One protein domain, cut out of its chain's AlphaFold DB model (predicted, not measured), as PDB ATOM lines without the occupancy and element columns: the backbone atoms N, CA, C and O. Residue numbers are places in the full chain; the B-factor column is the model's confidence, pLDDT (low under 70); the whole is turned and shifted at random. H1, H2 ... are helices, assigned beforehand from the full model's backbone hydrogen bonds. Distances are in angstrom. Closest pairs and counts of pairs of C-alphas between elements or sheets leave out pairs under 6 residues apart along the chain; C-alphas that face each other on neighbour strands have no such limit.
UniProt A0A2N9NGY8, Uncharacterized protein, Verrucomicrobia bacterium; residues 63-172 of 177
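Overview. This is residues 63 to 172 of the 177 residues of an uncharacterized protein of Verrucomicrobia bacterium (UniProt A0A2N9NGY8). What shape is it? A long helical hairpin, H1 and H2, bears a head of shorter helices, H3 to H6, at its open end. How large? The printed part, 110 residues with six named helices, is all helix and compact, with radius of gyration of the C-alphas 14.7 A and spans of 46, 30 and 24 A.

Along the chain. Where is the hairpin? H1, residues 63 to 77, begins at (-10.179, -6.537, 37.868); H2, residues 84 to 107, is 34.9 A long. The head? H3 is residues 117 to 125, H4 135 to 148, H5 152 to 155 and H6 159 to 167, ending at (-29.659, 1.596, 30.105).

Arrangement. What touches H2? H1 does, opposite ways at a shallow tilt of 19 degrees, with C-alphas 72 and 91 closest, 5.1 A apart. H3 touches it too, and H4, about perpendicular at 79 degrees. The rest? H6 touches H4; H5 only just touches H1, with 3 pairs of C-alphas within 8 A. The backbones? Every O i to N i+4 pair is within hydrogen-bond range in H1, H3, H4 and H6, and 18 of 20 in H2.

Size, cuts and confidence. Any cut? The printed part has none. Low pLDDT? Residues 111 to 115 are under 70.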
ATOM      1  N   TYR A  63     -10.893  -5.547  38.675       89.50
ATOM      2  CA  TYR A  63     -10.179  -6.537  37.868       89.50
ATOM      3  C   TYR A  63      -9.912  -7.857  38.598       89.50
ATOM      4  O   TYR A  63      -9.997  -8.930  37.996       89.50
ATOM      5  N   HIS A  64      -9.620  -7.804  39.900       89.94
ATOM      6  CA  HIS A  64      -9.402  -9.010  40.691       89.94
ATOM      7  C   HIS A  64     -10.652  -9.894  40.678       89.94
ATOM      8  O   HIS A  64     -10.566 -11.077  40.351       89.94
ATOM      9  N   PHE A  65     -11.825  -9.314  40.946       90.38
ATOM     10  CA  PHE A  65     -13.078 -10.068  40.981       90.38
ATOM     11  C   PHE A  65     -13.458 -10.648  39.620       90.38
ATOM     12  O   PHE A  65     -13.930 -11.783  39.551       90.38
ATOM     13  N   ARG A  66     -13.196  -9.930  38.521       91.44
ATOM     14  CA  ARG A  66     -13.330 -10.508  37.178       91.44
ATOM     15  C   ARG A  66     -12.387 -11.689  36.980       91.44
ATOM     16  O   ARG A  66     -12.828 -12.738  36.523       91.44
ATOM     17  N   SER A  67     -11.110 -11.543  37.332       90.50
ATOM     18  CA  SER A  67     -10.136 -12.628  37.197       90.50
ATOM     19  C   SER A  67     -10.560 -13.872  37.979       90.50
ATOM     20  O   SER A  67     -10.420 -14.973  37.458       90.50
ATOM     21  N   VAL A  68     -11.101 -13.716  39.193       91.50
ATOM     22  CA  VAL A  68     -11.605 -14.838  40.004       91.50
ATOM     23  C   VAL A  68     -12.787 -15.531  39.318       91.50
ATOM     24  O   VAL A  68     -12.809 -16.760  39.249       91.50
ATOM     25  N   VAL A  69     -13.733 -14.769  38.753       93.00
ATOM     26  CA  VAL A  69     -14.851 -15.323  37.966       93.00
ATOM     27  C   VAL A  69     -14.337 -16.106  36.758       93.00
ATOM     28  O   VAL A  69     -14.761 -17.236  36.535       93.00
ATOM     29  N   GLU A  70     -13.399 -15.546  35.998       91.75
ATOM     30  CA  GLU A  70     -12.845 -16.203  34.810       91.75
ATOM     31  C   GLU A  70     -12.052 -17.469  35.160       91.75
ATOM     32  O   GLU A  70     -12.147 -18.477  34.462       91.75
ATOM     33  N   THR A  71     -11.314 -17.471  36.274       92.06
ATOM     34  CA  THR A  71     -10.664 -18.686  36.783       92.06
ATOM     35  C   THR A  71     -11.689 -19.750  37.181       92.06
ATOM     36  O   THR A  71     -11.505 -20.916  36.838       92.06
ATOM     37  N   ALA A  72     -12.779 -19.367  37.853       90.81
ATOM     38  CA  ALA A  72     -13.834 -20.300  38.243       90.81
ATOM     39  C   ALA A  72     -14.569 -20.895  37.028       90.81
ATOM     40  O   ALA A  72     -14.812 -22.100  37.003       90.81
ATOM     41  N   LYS A  73     -14.854 -20.088  35.995       91.19
ATOM     42  CA  LYS A  73     -15.423 -20.567  34.723       91.19
ATOM     43  C   LYS A  73     -14.509 -21.590  34.048       91.19
ATOM     44  O   LYS A  73     -14.944 -22.690  33.736       91.19
ATOM     45  N   ARG A  74     -13.213 -21.280  33.914       89.88
ATOM     46  CA  ARG A  74     -12.240 -22.211  33.312       89.88
ATOM     47  C   ARG A  74     -12.133 -23.532  34.069       89.88
ATOM     48  O   ARG A  74     -11.979 -24.570  33.441       89.88
ATOM     49  N   ALA A  75     -12.208 -23.500  35.400       88.56
ATOM     50  CA  ALA A  75     -12.193 -24.714  36.213       88.56
ATOM     51  C   ALA A  75     -13.455 -25.570  36.012       88.56
ATOM     52  O   ALA A  75     -13.391 -26.793  36.111       88.56
ATOM     53  N   LEU A  76     -14.602 -24.951  35.723       87.69
ATOM     54  CA  LEU A  76     -15.834 -25.667  35.383       87.69
ATOM     55  C   LEU A  76     -15.782 -26.322  34.003       87.69
ATOM     56  O   LEU A  76     -16.304 -27.424  33.847       87.69
ATOM     57  N   ASP A  77     -15.129 -25.671  33.045       87.50
ATOM     58  CA  ASP A  77     -14.960 -26.190  31.686       87.50
ATOM     59  C   ASP A  77     -13.866 -27.272  31.585       87.50
ATOM     60  O   ASP A  77     -13.738 -27.925  30.548       87.50
ATOM     61  N   ASP A  78     -13.075 -27.487  32.646       85.25
ATOM     62  CA  ASP A  78     -12.026 -28.507  32.677       85.25
ATOM     63  C   ASP A  78     -12.637 -29.927  32.665       85.25
ATOM     64  O   ASP A  78     -13.305 -30.326  33.627       85.25
ATOM     65  N   PRO A  79     -12.379 -30.744  31.624       74.44
ATOM     66  CA  PRO A  79     -12.881 -32.116  31.547       74.44
ATOM     67  C   PRO A  79     -12.350 -33.027  32.669       74.44
ATOM     68  O   PRO A  79     -12.920 -34.090  32.913       74.44
ATOM     69  N   GLY A  80     -11.275 -32.636  33.365       79.81
ATOM     70  CA  GLY A  80     -10.735 -33.330  34.536       79.81
ATOM     71  C   GLY A  80     -11.459 -33.030  35.854       79.81
ATOM     72  O   GLY A  80     -11.118 -33.611  36.893       79.81
ATOM     73  N   ASN A  81     -12.453 -32.140  35.843       75.38
ATOM     74  CA  ASN A  81     -13.106 -31.658  37.050       75.38
ATOM     75  C   ASN A  81     -14.069 -32.694  37.655       75.38
ATOM     76  O   ASN A  81     -15.244 -32.800  37.303       75.38
ATOM     77  N   ARG A  82     -13.569 -33.440  38.645       75.62
ATOM     78  CA  ARG A  82     -14.358 -34.400  39.437       75.62
ATOM     79  C   ARG A  82     -15.257 -33.740  40.494       75.62
ATOM     80  O   ARG A  82     -16.109 -34.414  41.061       75.62
ATOM     81  N   GLY A  83     -15.087 -32.440  40.745       79.69
ATOM     82  CA  GLY A  83     -15.784 -31.658  41.768       79.69
ATOM     83  C   GLY A  83     -16.721 -30.609  41.169       79.69
ATOM     84  O   GLY A  83     -16.641 -29.434  41.531       79.69
ATOM     85  N   ARG A  84     -17.606 -31.010  40.246       80.69
ATOM     86  CA  ARG A  84     -18.497 -30.083  39.525       80.69
ATOM     87  C   ARG A  84     -19.343 -29.218  40.464       80.69
ATOM     88  O   ARG A  84     -19.311 -28.004  40.343       80.69
ATOM     89  N   SER A  85     -19.965 -29.820  41.484       85.50
ATOM     90  CA  SER A  85     -20.754 -29.088  42.492       85.50
ATOM     91  C   SER A  85     -19.929 -28.072  43.291       85.50
ATOM     92  O   SER A  85     -20.427 -26.997  43.616       85.50
ATOM     93  N   GLU A  86     -18.678 -28.394  43.624       86.44
ATOM     94  CA  GLU A  86     -17.785 -27.469  44.333       86.44
ATOM     95  C   GLU A  86     -17.376 -26.309  43.416       86.44
ATOM     96  O   GLU A  86     -17.290 -25.157  43.836       86.44
ATOM     97  N   SER A  87     -17.158 -26.608  42.139       86.94
ATOM     98  CA  SER A  87     -16.782 -25.622  41.129       86.94
ATOM     99  C   SER A  87     -17.947 -24.694  40.780       86.94
ATOM    100  O   SER A  87     -17.742 -23.488  40.659       86.94
ATOM    101  N   ASP A  88     -19.173 -25.220  40.734       89.19
ATOM    102  CA  ASP A  88     -20.403 -24.441  40.573       89.19
ATOM    103  C   ASP A  88     -20.575 -23.479  41.756       89.19
ATOM    104  O   ASP A  88     -20.834 -22.288  41.573       89.19
ATOM    105  N   GLN A  89     -20.345 -23.965  42.980       91.12
ATOM    106  CA  GLN A  89     -20.394 -23.134  44.182       91.12
ATOM    107  C   GLN A  89     -19.309 -22.047  44.181       91.12
ATOM    108  O   GLN A  89     -19.581 -20.906  44.563       91.12
ATOM    109  N   LYS A  90     -18.091 -22.365  43.725       91.19
ATOM    110  CA  LYS A  90     -17.005 -21.383  43.570       91.19
ATOM    111  C   LYS A  90     -17.357 -20.316  42.541       91.19
ATOM    112  O   LYS A  90     -17.149 -19.137  42.819       91.19
ATOM    113  N   LEU A  91     -17.930 -20.696  41.397       92.94
ATOM    114  CA  LEU A  91     -18.381 -19.739  40.389       92.94
ATOM    115  C   LEU A  91     -19.496 -18.841  40.935       92.94
ATOM    116  O   LEU A  91     -19.411 -17.621  40.809       92.94
ATOM    117  N   ALA A  92     -20.502 -19.420  41.593       92.19
ATOM    118  CA  ALA A  92     -21.585 -18.658  42.208       92.19
ATOM    119  C   ALA A  92     -21.060 -17.666  43.259       92.19
ATOM    120  O   ALA A  92     -21.468 -16.505  43.280       92.19
ATOM    121  N   SER A  93     -20.105 -18.091  44.094       92.38
ATOM    122  CA  SER A  93     -19.454 -17.220  45.076       92.38
ATOM    123  C   SER A  93     -18.657 -16.094  44.411       92.38
ATOM    124  O   SER A  93     -18.786 -14.937  44.810       92.38
ATOM    125  N   ALA A  94     -17.890 -16.398  43.361       92.69
ATOM    126  CA  ALA A  94     -17.115 -15.410  42.614       92.69
ATOM    127  C   ALA A  94     -18.010 -14.347  41.956       92.69
ATOM    128  O   ALA A  94     -17.723 -13.151  42.042       92.69
ATOM    129  N   LEU A  95     -19.124 -14.768  41.346       94.38
ATOM    130  CA  LEU A  95     -20.112 -13.861  40.758       94.38
ATOM    131  C   LEU A  95     -20.755 -12.971  41.825       94.38
ATOM    132  O   LEU A  95     -20.820 -11.755  41.644       94.38
ATOM    133  N   ALA A  96     -21.165 -13.549  42.957       93.12
ATOM    134  CA  ALA A  96     -21.763 -12.800  44.058       93.12
ATOM    135  C   ALA A  96     -20.796 -11.757  44.638       93.12
ATOM    136  O   ALA A  96     -21.190 -10.616  44.874       93.12
ATOM    137  N   GLN A  97     -19.519 -12.107  44.814       92.00
ATOM    138  CA  GLN A  97     -18.498 -11.155  45.253       92.00
ATOM    139  C   GLN A  97     -18.313 -10.034  44.231       92.00
ATOM    140  O   GLN A  97     -18.343  -8.862  44.596       92.00
ATOM    141  N   ARG A  98     -18.207 -10.353  42.938       94.38
ATOM    142  CA  ARG A  98     -18.071  -9.326  41.900       94.38
ATOM    143  C   ARG A  98     -19.264  -8.368  41.879       94.38
ATOM    144  O   ARG A  98     -19.063  -7.159  41.810       94.38
ATOM    145  N   GLN A  99     -20.489  -8.880  41.983       95.00
ATOM    146  CA  GLN A  99     -21.691  -8.048  42.080       95.00
ATOM    147  C   GLN A  99     -21.674  -7.179  43.338       95.00
ATOM    148  O   GLN A  99     -21.975  -5.990  43.262       95.00
ATOM    149  N   GLN A 100     -21.280  -7.745  44.482       92.25
ATOM    150  CA  GLN A 100     -21.195  -7.006  45.737       92.25
ATOM    151  C   GLN A 100     -20.177  -5.866  45.654       92.25
ATOM    152  O   GLN A 100     -20.468  -4.776  46.135       92.25
ATOM    153  N   PHE A 101     -19.031  -6.080  44.999       93.06
ATOM    154  CA  PHE A 101     -18.029  -5.033  44.797       93.06
ATOM    155  C   PHE A 101     -18.652  -3.832  44.082       93.06
ATOM    156  O   PHE A 101     -18.580  -2.711  44.578       93.06
ATOM    157  N   TRP A 102     -19.327  -4.078  42.955       94.69
ATOM    158  CA  TRP A 102     -19.987  -3.025  42.186       94.69
ATOM    159  C   TRP A 102     -21.206  -2.444  42.899       94.69
ATOM    160  O   TRP A 102     -21.514  -1.281  42.703       94.69
ATOM    161  N   SER A 103     -21.895  -3.198  43.754       93.94
ATOM    162  CA  SER A 103     -22.972  -2.657  44.593       93.94
ATOM    163  C   SER A 103     -22.429  -1.686  45.652       93.94
ATOM    164  O   SER A 103     -22.992  -0.609  45.878       93.94
ATOM    165  N   ASP A 104     -21.294  -2.026  46.267       92.00
ATOM    166  CA  ASP A 104     -20.662  -1.224  47.316       92.00
ATOM    167  C   ASP A 104     -20.214   0.150  46.795       92.00
ATOM    168  O   ASP A 104     -20.292   1.142  47.531       92.00
ATOM    169  N   THR A 105     -19.854   0.258  45.509       93.31
ATOM    170  CA  THR A 105     -19.483   1.542  44.891       93.31
ATOM    171  C   THR A 105     -20.635   2.549  44.813       93.31
ATOM    172  O   THR A 105     -20.374   3.727  44.598       93.31
ATOM    173  N   PHE A 106     -21.894   2.154  45.041       92.12
ATOM    174  CA  PHE A 106     -23.040   3.081  45.119       92.12
ATOM    175  C   PHE A 106     -23.322   3.587  46.529       92.12
ATOM    176  O   PHE A 106     -24.004   4.597  46.707       92.12
ATOM    177  N   THR A 107     -22.825   2.885  47.546       85.75
ATOM    178  CA  THR A 107     -23.063   3.245  48.950       85.75
ATOM    179  C   THR A 107     -21.842   3.878  49.607       85.75
ATOM    180  O   THR A 107     -21.968   4.471  50.679       85.75
ATOM    181  N   GLY A 108     -20.663   3.738  48.991       74.38
ATOM    182  CA  GLY A 108     -19.387   4.189  49.548       74.38
ATOM    183  C   GLY A 108     -18.969   3.416  50.803       74.38
ATOM    184  O   GLY A 108     -17.983   3.773  51.443       74.38
ATOM    185  N   ARG A 109     -19.715   2.369  51.174       75.31
ATOM    186  CA  ARG A 109     -19.433   1.493  52.309       75.31
ATOM    187  C   ARG A 109     -18.985   0.152  51.765       75.31
ATOM    188  O   ARG A 109     -19.716  -0.474  51.008       75.31
ATOM    189  N   THR A 110     -17.814  -0.298  52.194       70.19
ATOM    190  CA  THR A 110     -17.414  -1.681  51.959       70.19
ATOM    191  C   THR A 110     -18.222  -2.583  52.891       70.19
ATOM    192  O   THR A 110     -18.188  -2.427  54.113       70.19
ATOM    193  N   ARG A 111     -19.014  -3.485  52.313       68.94
ATOM    194  CA  ARG A 111     -19.606  -4.622  53.033       68.94
ATOM    195  C   ARG A 111     -18.693  -5.840  52.972       68.94
ATOM    196  O   ARG A 111     -18.970  -6.855  53.607       68.94
ATOM    197  N   MET A 112     -17.615  -5.738  52.202       63.16
ATOM    198  CA  MET A 112     -16.604  -6.765  52.090       63.16
ATOM    199  C   MET A 112     -15.634  -6.731  53.276       63.16
ATOM    200  O   MET A 112     -15.345  -5.667  53.821       63.16
ATOM    201  N   PRO A 113     -15.088  -7.896  53.662       53.62
ATOM    202  CA  PRO A 113     -14.161  -8.013  54.788       53.62
ATOM    203  C   PRO A 113     -12.812  -7.300  54.581       53.62
ATOM    204  O   PRO A 113     -12.018  -7.234  55.517       53.62
ATOM    205  N   PHE A 114     -12.545  -6.746  53.394       56.34
ATOM    206  CA  PHE A 114     -11.291  -6.074  53.064       56.34
ATOM    207  C   PHE A 114     -11.564  -4.692  52.462       56.34
ATOM    208  O   PHE A 114     -12.339  -4.546  51.517       56.34
ATOM    209  N   GLY A 115     -10.918  -3.663  53.016       57.25
ATOM    210  CA  GLY A 115     -11.037  -2.298  52.518       57.25
ATOM    211  C   GLY A 115     -10.408  -2.162  51.133       57.25
ATOM    212  O   GLY A 115      -9.195  -2.291  50.992       57.25
ATOM    213  N   CYS A 116     -11.223  -1.872  50.119       72.62
ATOM    214  CA  CYS A 116     -10.748  -1.540  48.780       72.62
ATOM    215  C   CYS A 116     -10.873  -0.028  48.557       72.62
ATOM    216  O   CYS A 116     -11.982   0.504  48.486       72.62
ATOM    217  N   ALA A 117      -9.737   0.669  48.446       81.94
ATOM    218  CA  ALA A 117      -9.711   2.115  48.201       81.94
ATOM    219  C   ALA A 117     -10.461   2.489  46.908       81.94
ATOM    220  O   ALA A 117     -11.151   3.507  46.866       81.94
ATOM    221  N   GLN A 118     -10.434   1.595  45.909       86.94
ATOM    222  CA  GLN A 118     -11.140   1.775  44.643       86.94
ATOM    223  C   GLN A 118     -12.656   1.940  44.832       86.94
ATOM    224  O   GLN A 118     -13.269   2.710  44.102       86.94
ATOM    225  N   ILE A 119     -13.278   1.287  45.825       88.56
ATOM    226  CA  ILE A 119     -14.718   1.448  46.097       88.56
ATOM    227  C   ILE A 119     -15.032   2.895  46.484       88.56
ATOM    228  O   ILE A 119     -15.986   3.483  45.973       88.56
ATOM    229  N   ALA A 120     -14.222   3.479  47.369       87.25
ATOM    230  CA  ALA A 120     -14.404   4.857  47.810       87.25
ATOM    231  C   ALA A 120     -14.166   5.853  46.664       87.25
ATOM    232  O   ALA A 120     -14.897   6.838  46.541       87.25
ATOM    233  N   ASP A 121     -13.177   5.594  45.810       89.38
ATOM    234  CA  ASP A 121     -12.878   6.442  44.654       89.38
ATOM    235  C   ASP A 121     -13.983   6.378  43.599       89.38
ATOM    236  O   ASP A 121     -14.480   7.417  43.163       89.38
ATOM    237  N   LEU A 122     -14.448   5.175  43.261       92.25
ATOM    238  CA  LEU A 122     -15.542   4.975  42.314       92.25
ATOM    239  C   LEU A 122     -16.866   5.548  42.831       92.25
ATOM    240  O   LEU A 122     -17.616   6.139  42.054       92.25
ATOM    241  N   TYR A 123     -17.138   5.450  44.136       92.06
ATOM    242  CA  TYR A 123     -18.296   6.105  44.747       92.06
ATOM    243  C   TYR A 123     -18.226   7.626  44.607       92.06
ATOM    244  O   TYR A 123     -19.176   8.242  44.118       92.06
ATOM    245  N   ARG A 124     -17.100   8.236  44.998       89.62
ATOM    246  CA  ARG A 124     -16.922   9.694  44.940       89.62
ATOM    247  C   ARG A 124     -16.953  10.226  43.509       89.62
ATOM    248  O   ARG A 124     -17.534  11.282  43.285       89.62
ATOM    249  N   GLY A 125     -16.346   9.511  42.563       92.12
ATOM    250  CA  GLY A 125     -16.272   9.934  41.164       92.12
ATOM    251  C   GLY A 125     -17.562   9.706  40.377       92.12
ATOM    252  O   GLY A 125     -17.896  10.514  39.514       92.12
ATOM    253  N   HIS A 126     -18.294   8.624  40.666       94.25
ATOM    254  CA  HIS A 126     -19.405   8.189  39.815       94.25
ATOM    255  C   HIS A 126     -20.609   7.645  40.593       94.25
ATOM    256  O   HIS A 126     -21.737   8.081  40.363       94.25
ATOM    257  N   GLY A 127     -20.398   6.706  41.520       92.38
ATOM    258  CA  GLY A 127     -21.482   5.950  42.154       92.38
ATOM    259  C   GLY A 127     -22.449   6.794  42.988       92.38
ATOM    260  O   GLY A 127     -23.639   6.490  43.044       92.38
ATOM    261  N   CYS A 128     -21.991   7.905  43.573       91.69
ATOM    262  CA  CYS A 128     -22.841   8.815  44.344       91.69
ATOM    263  C   CYS A 128     -23.919   9.540  43.509       91.69
ATOM    264  O   CYS A 128     -24.862  10.094  44.082       91.69
ATOM    265  N   LEU A 129     -23.826   9.498  42.176       91.44
ATOM    266  CA  LEU A 129     -24.802  10.090  41.256       91.44
ATOM    267  C   LEU A 129     -26.021   9.192  41.005       91.44
ATOM    268  O   LEU A 129     -26.977   9.629  40.364       91.44
ATOM    269  N   PHE A 130     -26.013   7.959  41.512       93.06
ATOM    270  CA  PHE A 130     -27.041   6.962  41.235       93.06
ATOM    271  C   PHE A 130     -27.638   6.378  42.519       93.06
ATOM    272  O   PHE A 130     -27.019   6.369  43.587       93.06
ATOM    273  N   CYS A 131     -28.862   5.874  42.404       92.31
ATOM    274  CA  CYS A 131     -29.465   4.968  43.375       92.31
ATOM    275  C   CYS A 131     -28.815   3.578  43.236       92.31
ATOM    276  O   CYS A 131     -28.327   3.232  42.160       92.31
ATOM    277  N   THR A 132     -28.783   2.777  44.306       91.88
ATOM    278  CA  THR A 132     -28.150   1.449  44.255       91.88
ATOM    279  C   THR A 132     -28.910   0.517  43.297       91.88
ATOM    280  O   THR A 132     -30.089   0.255  43.542       91.88
ATOM    281  N   PRO A 133     -28.262  -0.014  42.242       93.19
ATOM    282  CA  PRO A 133     -28.882  -0.961  41.325       93.19
ATOM    283  C   PRO A 133     -29.131  -2.326  41.967       93.19
ATOM    284  O   PRO A 133     -28.442  -2.743  42.900       93.19
ATOM    285  N   THR A 134     -30.090  -3.062  41.409       94.62
ATOM    286  CA  THR A 134     -30.305  -4.477  41.737       94.62
ATOM    287  C   THR A 134     -29.164  -5.351  41.207       94.62
ATOM    288  O   THR A 134     -28.533  -5.027  40.200       94.62
ATOM    289  N   ASN A 135     -28.946  -6.518  41.821       94.44
ATOM    290  CA  ASN A 135     -27.927  -7.470  41.353       94.44
ATOM    291  C   ASN A 135     -28.150  -7.908  39.897       94.44
ATOM    292  O   ASN A 135     -27.184  -8.120  39.171       94.44
ATOM    293  N   GLN A 136     -29.407  -7.997  39.450       95.00
ATOM    294  CA  GLN A 136     -29.730  -8.339  38.064       95.00
ATOM    295  C   GLN A 136     -29.303  -7.233  37.089       95.00
ATOM    296  O   GLN A 136     -28.724  -7.534  36.048       95.00
ATOM    297  N   GLN A 137     -29.537  -5.963  37.435       95.38
ATOM    298  CA  GLN A 137     -29.075  -4.826  36.630       95.38
ATOM    299  C   GLN A 137     -27.548  -4.759  36.597       95.38
ATOM    300  O   GLN A 137     -26.975  -4.601  35.522       95.38
ATOM    301  N   ILE A 138     -26.886  -4.940  37.748       96.75
ATOM    302  CA  ILE A 138     -25.420  -5.014  37.822       96.75
ATOM    303  C   ILE A 138     -24.915  -6.114  36.886       96.75
ATOM    304  O   ILE A 138     -24.069  -5.843  36.039       96.75
ATOM    305  N   GLN A 139     -25.456  -7.330  36.994       96.50
ATOM    306  CA  GLN A 139     -25.007  -8.460  36.183       96.50
ATOM    307  C   GLN A 139     -25.180  -8.200  34.684       96.50
ATOM    308  O   GLN A 139     -24.239  -8.429  33.931       96.50
ATOM    309  N   GLY A 140     -26.322  -7.650  34.258       95.75
ATOM    310  CA  GLY A 140     -26.553  -7.329  32.847       95.75
ATOM    311  C   GLY A 140     -25.528  -6.342  32.277       95.75
ATOM    312  O   GLY A 140     -25.061  -6.521  31.154       95.75
ATOM    313  N   ILE A 141     -25.122  -5.338  33.061       96.88
ATOM    314  CA  ILE A 141     -24.068  -4.393  32.662       96.88
ATOM    315  C   ILE A 141     -22.699  -5.083  32.612       96.88
ATOM    316  O   ILE A 141     -21.953  -4.879  31.654       96.88
ATOM    317  N   LEU A 142     -22.373  -5.911  33.613       96.12
ATOM    318  CA  LEU A 142     -21.111  -6.656  33.646       96.12
ATOM    319  C   LEU A 142     -20.970  -7.580  32.435       96.12
ATOM    320  O   LEU A 142     -19.921  -7.575  31.799       96.12
ATOM    321  N   ASP A 143     -22.024  -8.319  32.087       94.62
ATOM    322  CA  ASP A 143     -22.020  -9.234  30.944       94.62
ATOM    323  C   ASP A 143     -21.848  -8.480  29.617       94.62
ATOM    324  O   ASP A 143     -21.054  -8.887  28.763       94.62
ATOM    325  N   ALA A 144     -22.545  -7.349  29.451       94.56
ATOM    326  CA  ALA A 144     -22.432  -6.518  28.255       94.56
ATOM    327  C   ALA A 144     -21.014  -5.951  28.079       94.56
ATOM    328  O   ALA A 144     -20.441  -6.027  26.990       94.56
ATOM    329  N   LEU A 145     -20.428  -5.415  29.153       94.50
ATOM    330  CA  LEU A 145     -19.086  -4.838  29.114       94.50
ATOM    331  C   LEU A 145     -17.997  -5.903  28.959       94.50
ATOM    332  O   LEU A 145     -17.050  -5.694  28.206       94.50
ATOM    333  N   ASP A 146     -18.135  -7.056  29.614       93.31
ATOM    334  CA  ASP A 146     -17.178  -8.157  29.478       93.31
ATOM    335  C   ASP A 146     -17.133  -8.721  28.058       93.31
ATOM    336  O   ASP A 146     -16.051  -9.077  27.588       93.31
ATOM    337  N   SER A 147     -18.289  -8.778  27.389       91.44
ATOM    338  CA  SER A 147     -18.411  -9.205  25.994       91.44
ATOM    339  C   SER A 147     -17.813  -8.181  25.023       91.44
ATOM    340  O   SER A 147     -17.156  -8.552  24.052       91.44
ATOM    341  N   ALA A 148     -18.004  -6.885  25.293       92.31
ATOM    342  CA  ALA A 148     -17.566  -5.818  24.398       92.31
ATOM    343  C   ALA A 148     -16.076  -5.457  24.544       92.31
ATOM    344  O   ALA A 148     -15.420  -5.164  23.545       92.31
ATOM    345  N   LEU A 149     -15.544  -5.430  25.771       88.62
ATOM    346  CA  LEU A 149     -14.221  -4.876  26.069       88.62
ATOM    347  C   LEU A 149     -13.454  -5.723  27.100       88.62
ATOM    348  O   LEU A 149     -13.697  -5.661  28.307       88.62
ATOM    349  N   PRO A 150     -12.445  -6.498  26.681       80.50
ATOM    350  CA  PRO A 150     -11.521  -7.122  27.618       80.50
ATOM    351  C   PRO A 150     -10.819  -6.064  28.485       80.50
ATOM    352  O   PRO A 150     -10.338  -5.060  27.979       80.50
ATOM    353  N   PHE A 151     -10.753  -6.298  29.795       86.25
ATOM    354  CA  PHE A 151     -10.092  -5.458  30.808       86.25
ATOM    355  C   PHE A 151     -10.674  -4.058  31.070       86.25
ATOM    356  O   PHE A 151     -10.033  -3.268  31.765       86.25
ATOM    357  N   TRP A 152     -11.895  -3.758  30.604       90.06
ATOM    358  CA  TRP A 152     -12.579  -2.480  30.874       90.06
ATOM    359  C   TRP A 152     -12.595  -2.107  32.364       90.06
ATOM    360  O   TRP A 152     -12.458  -0.953  32.731       90.06
ATOM    361  N   ASP A 153     -12.707  -3.094  33.241       90.56
ATOM    362  CA  ASP A 153     -12.780  -2.954  34.689       90.56
ATOM    363  C   ASP A 153     -11.448  -2.549  35.338       90.56
ATOM    364  O   ASP A 153     -11.428  -2.037  36.459       90.56
ATOM    365  N   ARG A 154     -10.333  -2.756  34.631       88.00
ATOM    366  CA  ARG A 154      -9.006  -2.272  35.020       88.00
ATOM    367  C   ARG A 154      -8.720  -0.896  34.426       88.00
ATOM    368  O   ARG A 154      -8.210  -0.031  35.130       88.00
ATOM    369  N   ASP A 155      -9.015  -0.741  33.140       87.81
ATOM    370  CA  ASP A 155      -8.515   0.379  32.342       87.81
ATOM    371  C   ASP A 155      -9.506   1.557  32.314       87.81
ATOM    372  O   ASP A 155      -9.083   2.710  32.332       87.81
ATOM    373  N   HIS A 156     -10.812   1.263  32.329       90.00
ATOM    374  CA  HIS A 156     -11.913   2.226  32.209       90.00
ATOM    375  C   HIS A 156     -13.134   1.852  33.084       90.00
ATOM    376  O   HIS A 156     -14.237   1.630  32.562       90.00
ATOM    377  N   PRO A 157     -12.986   1.741  34.421       93.31
ATOM    378  CA  PRO A 157     -14.081   1.340  35.309       93.31
ATOM    379  C   PRO A 157     -15.271   2.318  35.294       93.31
ATOM    380  O   PRO A 157     -16.387   1.937  35.653       93.31
ATOM    381  N   GLU A 158     -15.071   3.559  34.844       93.94
ATOM    382  CA  GLU A 158     -16.116   4.557  34.618       93.94
ATOM    383  C   GLU A 158     -17.178   4.106  33.603       93.94
ATOM    384  O   GLU A 158     -18.334   4.534  33.701       93.94
ATOM    385  N   LEU A 159     -16.822   3.215  32.667       94.50
ATOM    386  CA  LEU A 159     -17.748   2.693  31.658       94.50
ATOM    387  C   LEU A 159     -18.945   1.995  32.295       94.50
ATOM    388  O   LEU A 159     -20.050   2.129  31.780       94.50
ATOM    389  N   PHE A 160     -18.770   1.354  33.453       97.19
ATOM    390  CA  PHE A 160     -19.878   0.754  34.194       97.19
ATOM    391  C   PHE A 160     -21.018   1.749  34.428       97.19
ATOM    392  O   PHE A 160     -22.173   1.465  34.114       97.19
ATOM    393  N   TYR A 161     -20.695   2.944  34.922       96.44
ATOM    394  CA  TYR A 161     -21.686   3.976  35.239       96.44
ATOM    395  C   TYR A 161     -22.245   4.648  33.991       96.44
ATOM    396  O   TYR A 161     -23.417   5.014  33.970       96.44
ATOM    397  N   GLN A 162     -21.431   4.798  32.944       94.06
ATOM    398  CA  GLN A 162     -21.897   5.329  31.662       94.06
ATOM    399  C   GLN A 162     -22.922   4.381  31.033       94.06
ATOM    400  O   GLN A 162     -24.007   4.809  30.644       94.06
ATOM    401  N   THR A 163     -22.628   3.080  31.006       95.38
ATOM    402  CA  THR A 163     -23.559   2.059  30.520       95.38
ATOM    403  C   THR A 163     -24.799   1.984  31.408       95.38
ATOM    404  O   THR A 163     -25.908   1.893  30.882       95.38
ATOM    405  N   LEU A 164     -24.656   2.109  32.730       94.69
ATOM    406  CA  LEU A 164     -25.788   2.175  33.656       94.69
ATOM    407  C   LEU A 164     -26.706   3.368  33.362       94.69
ATOM    408  O   LEU A 164     -27.916   3.196  33.292       94.69
ATOM    409  N   ALA A 165     -26.144   4.559  33.143       93.12
ATOM    410  CA  ALA A 165     -26.907   5.772  32.848       93.12
ATOM    411  C   ALA A 165     -27.680   5.684  31.526       93.12
ATOM    412  O   ALA A 165     -28.782   6.219  31.422       93.12
ATOM    413  N   ILE A 166     -27.099   5.016  30.526       93.81
ATOM    414  CA  ILE A 166     -27.730   4.803  29.221       93.81
ATOM    415  C   ILE A 166     -28.885   3.801  29.331       93.81
ATOM    416  O   ILE A 166     -29.949   4.037  28.764       93.81
ATOM    417  N   ASN A 167     -28.684   2.691  30.049       93.00
ATOM    418  CA  ASN A 167     -29.659   1.596  30.105       93.00
ATOM    419  C   ASN A 167     -30.743   1.791  31.176       93.00
ATOM    420  O   ASN A 167     -31.842   1.270  31.019       93.00
ATOM    421  N   PHE A 168     -30.442   2.537  32.242       92.44
ATOM    422  CA  PHE A 168     -31.315   2.746  33.401       92.44
ATOM    423  C   PHE A 168     -31.306   4.224  33.840       92.44
ATOM    424  O   PHE A 168     -30.859   4.556  34.949       92.44
ATOM    425  N   PRO A 169     -31.752   5.156  32.977       89.75
ATOM    426  CA  PRO A 169     -31.708   6.594  33.255       89.75
ATOM    427  C   PRO A 169     -32.512   7.008  34.501       89.75
ATOM    428  O   PRO A 169     -32.228   8.044  35.108       89.75
ATOM    429  N   GLU A 170     -33.499   6.208  34.906       88.69
ATOM    430  CA  GLU A 170     -34.291   6.377  36.124       88.69
ATOM    431  C   GLU A 170     -33.474   6.228  37.413       88.69
ATOM    432  O   GLU A 170     -33.882   6.747  38.451       88.69
ATOM    433  N   MET A 171     -32.308   5.576  37.360       88.62
ATOM    434  CA  MET A 171     -31.447   5.404  38.530       88.62
ATOM    435  C   MET A 171     -30.585   6.626  38.843       88.62
ATOM    436  O   MET A 171     -29.954   6.659  39.898       88.62
ATOM    437  N   ALA A 172     -30.553   7.642  37.979       88.94
ATOM    438  CA  ALA A 172     -29.883   8.898  38.292       88.94
ATOM    439  C   ALA A 172     -30.562   9.574  39.500       88.94
ATOM    440  O   ALA A 172     -31.762   9.866  39.483       88.94
TER     441      ALA A 172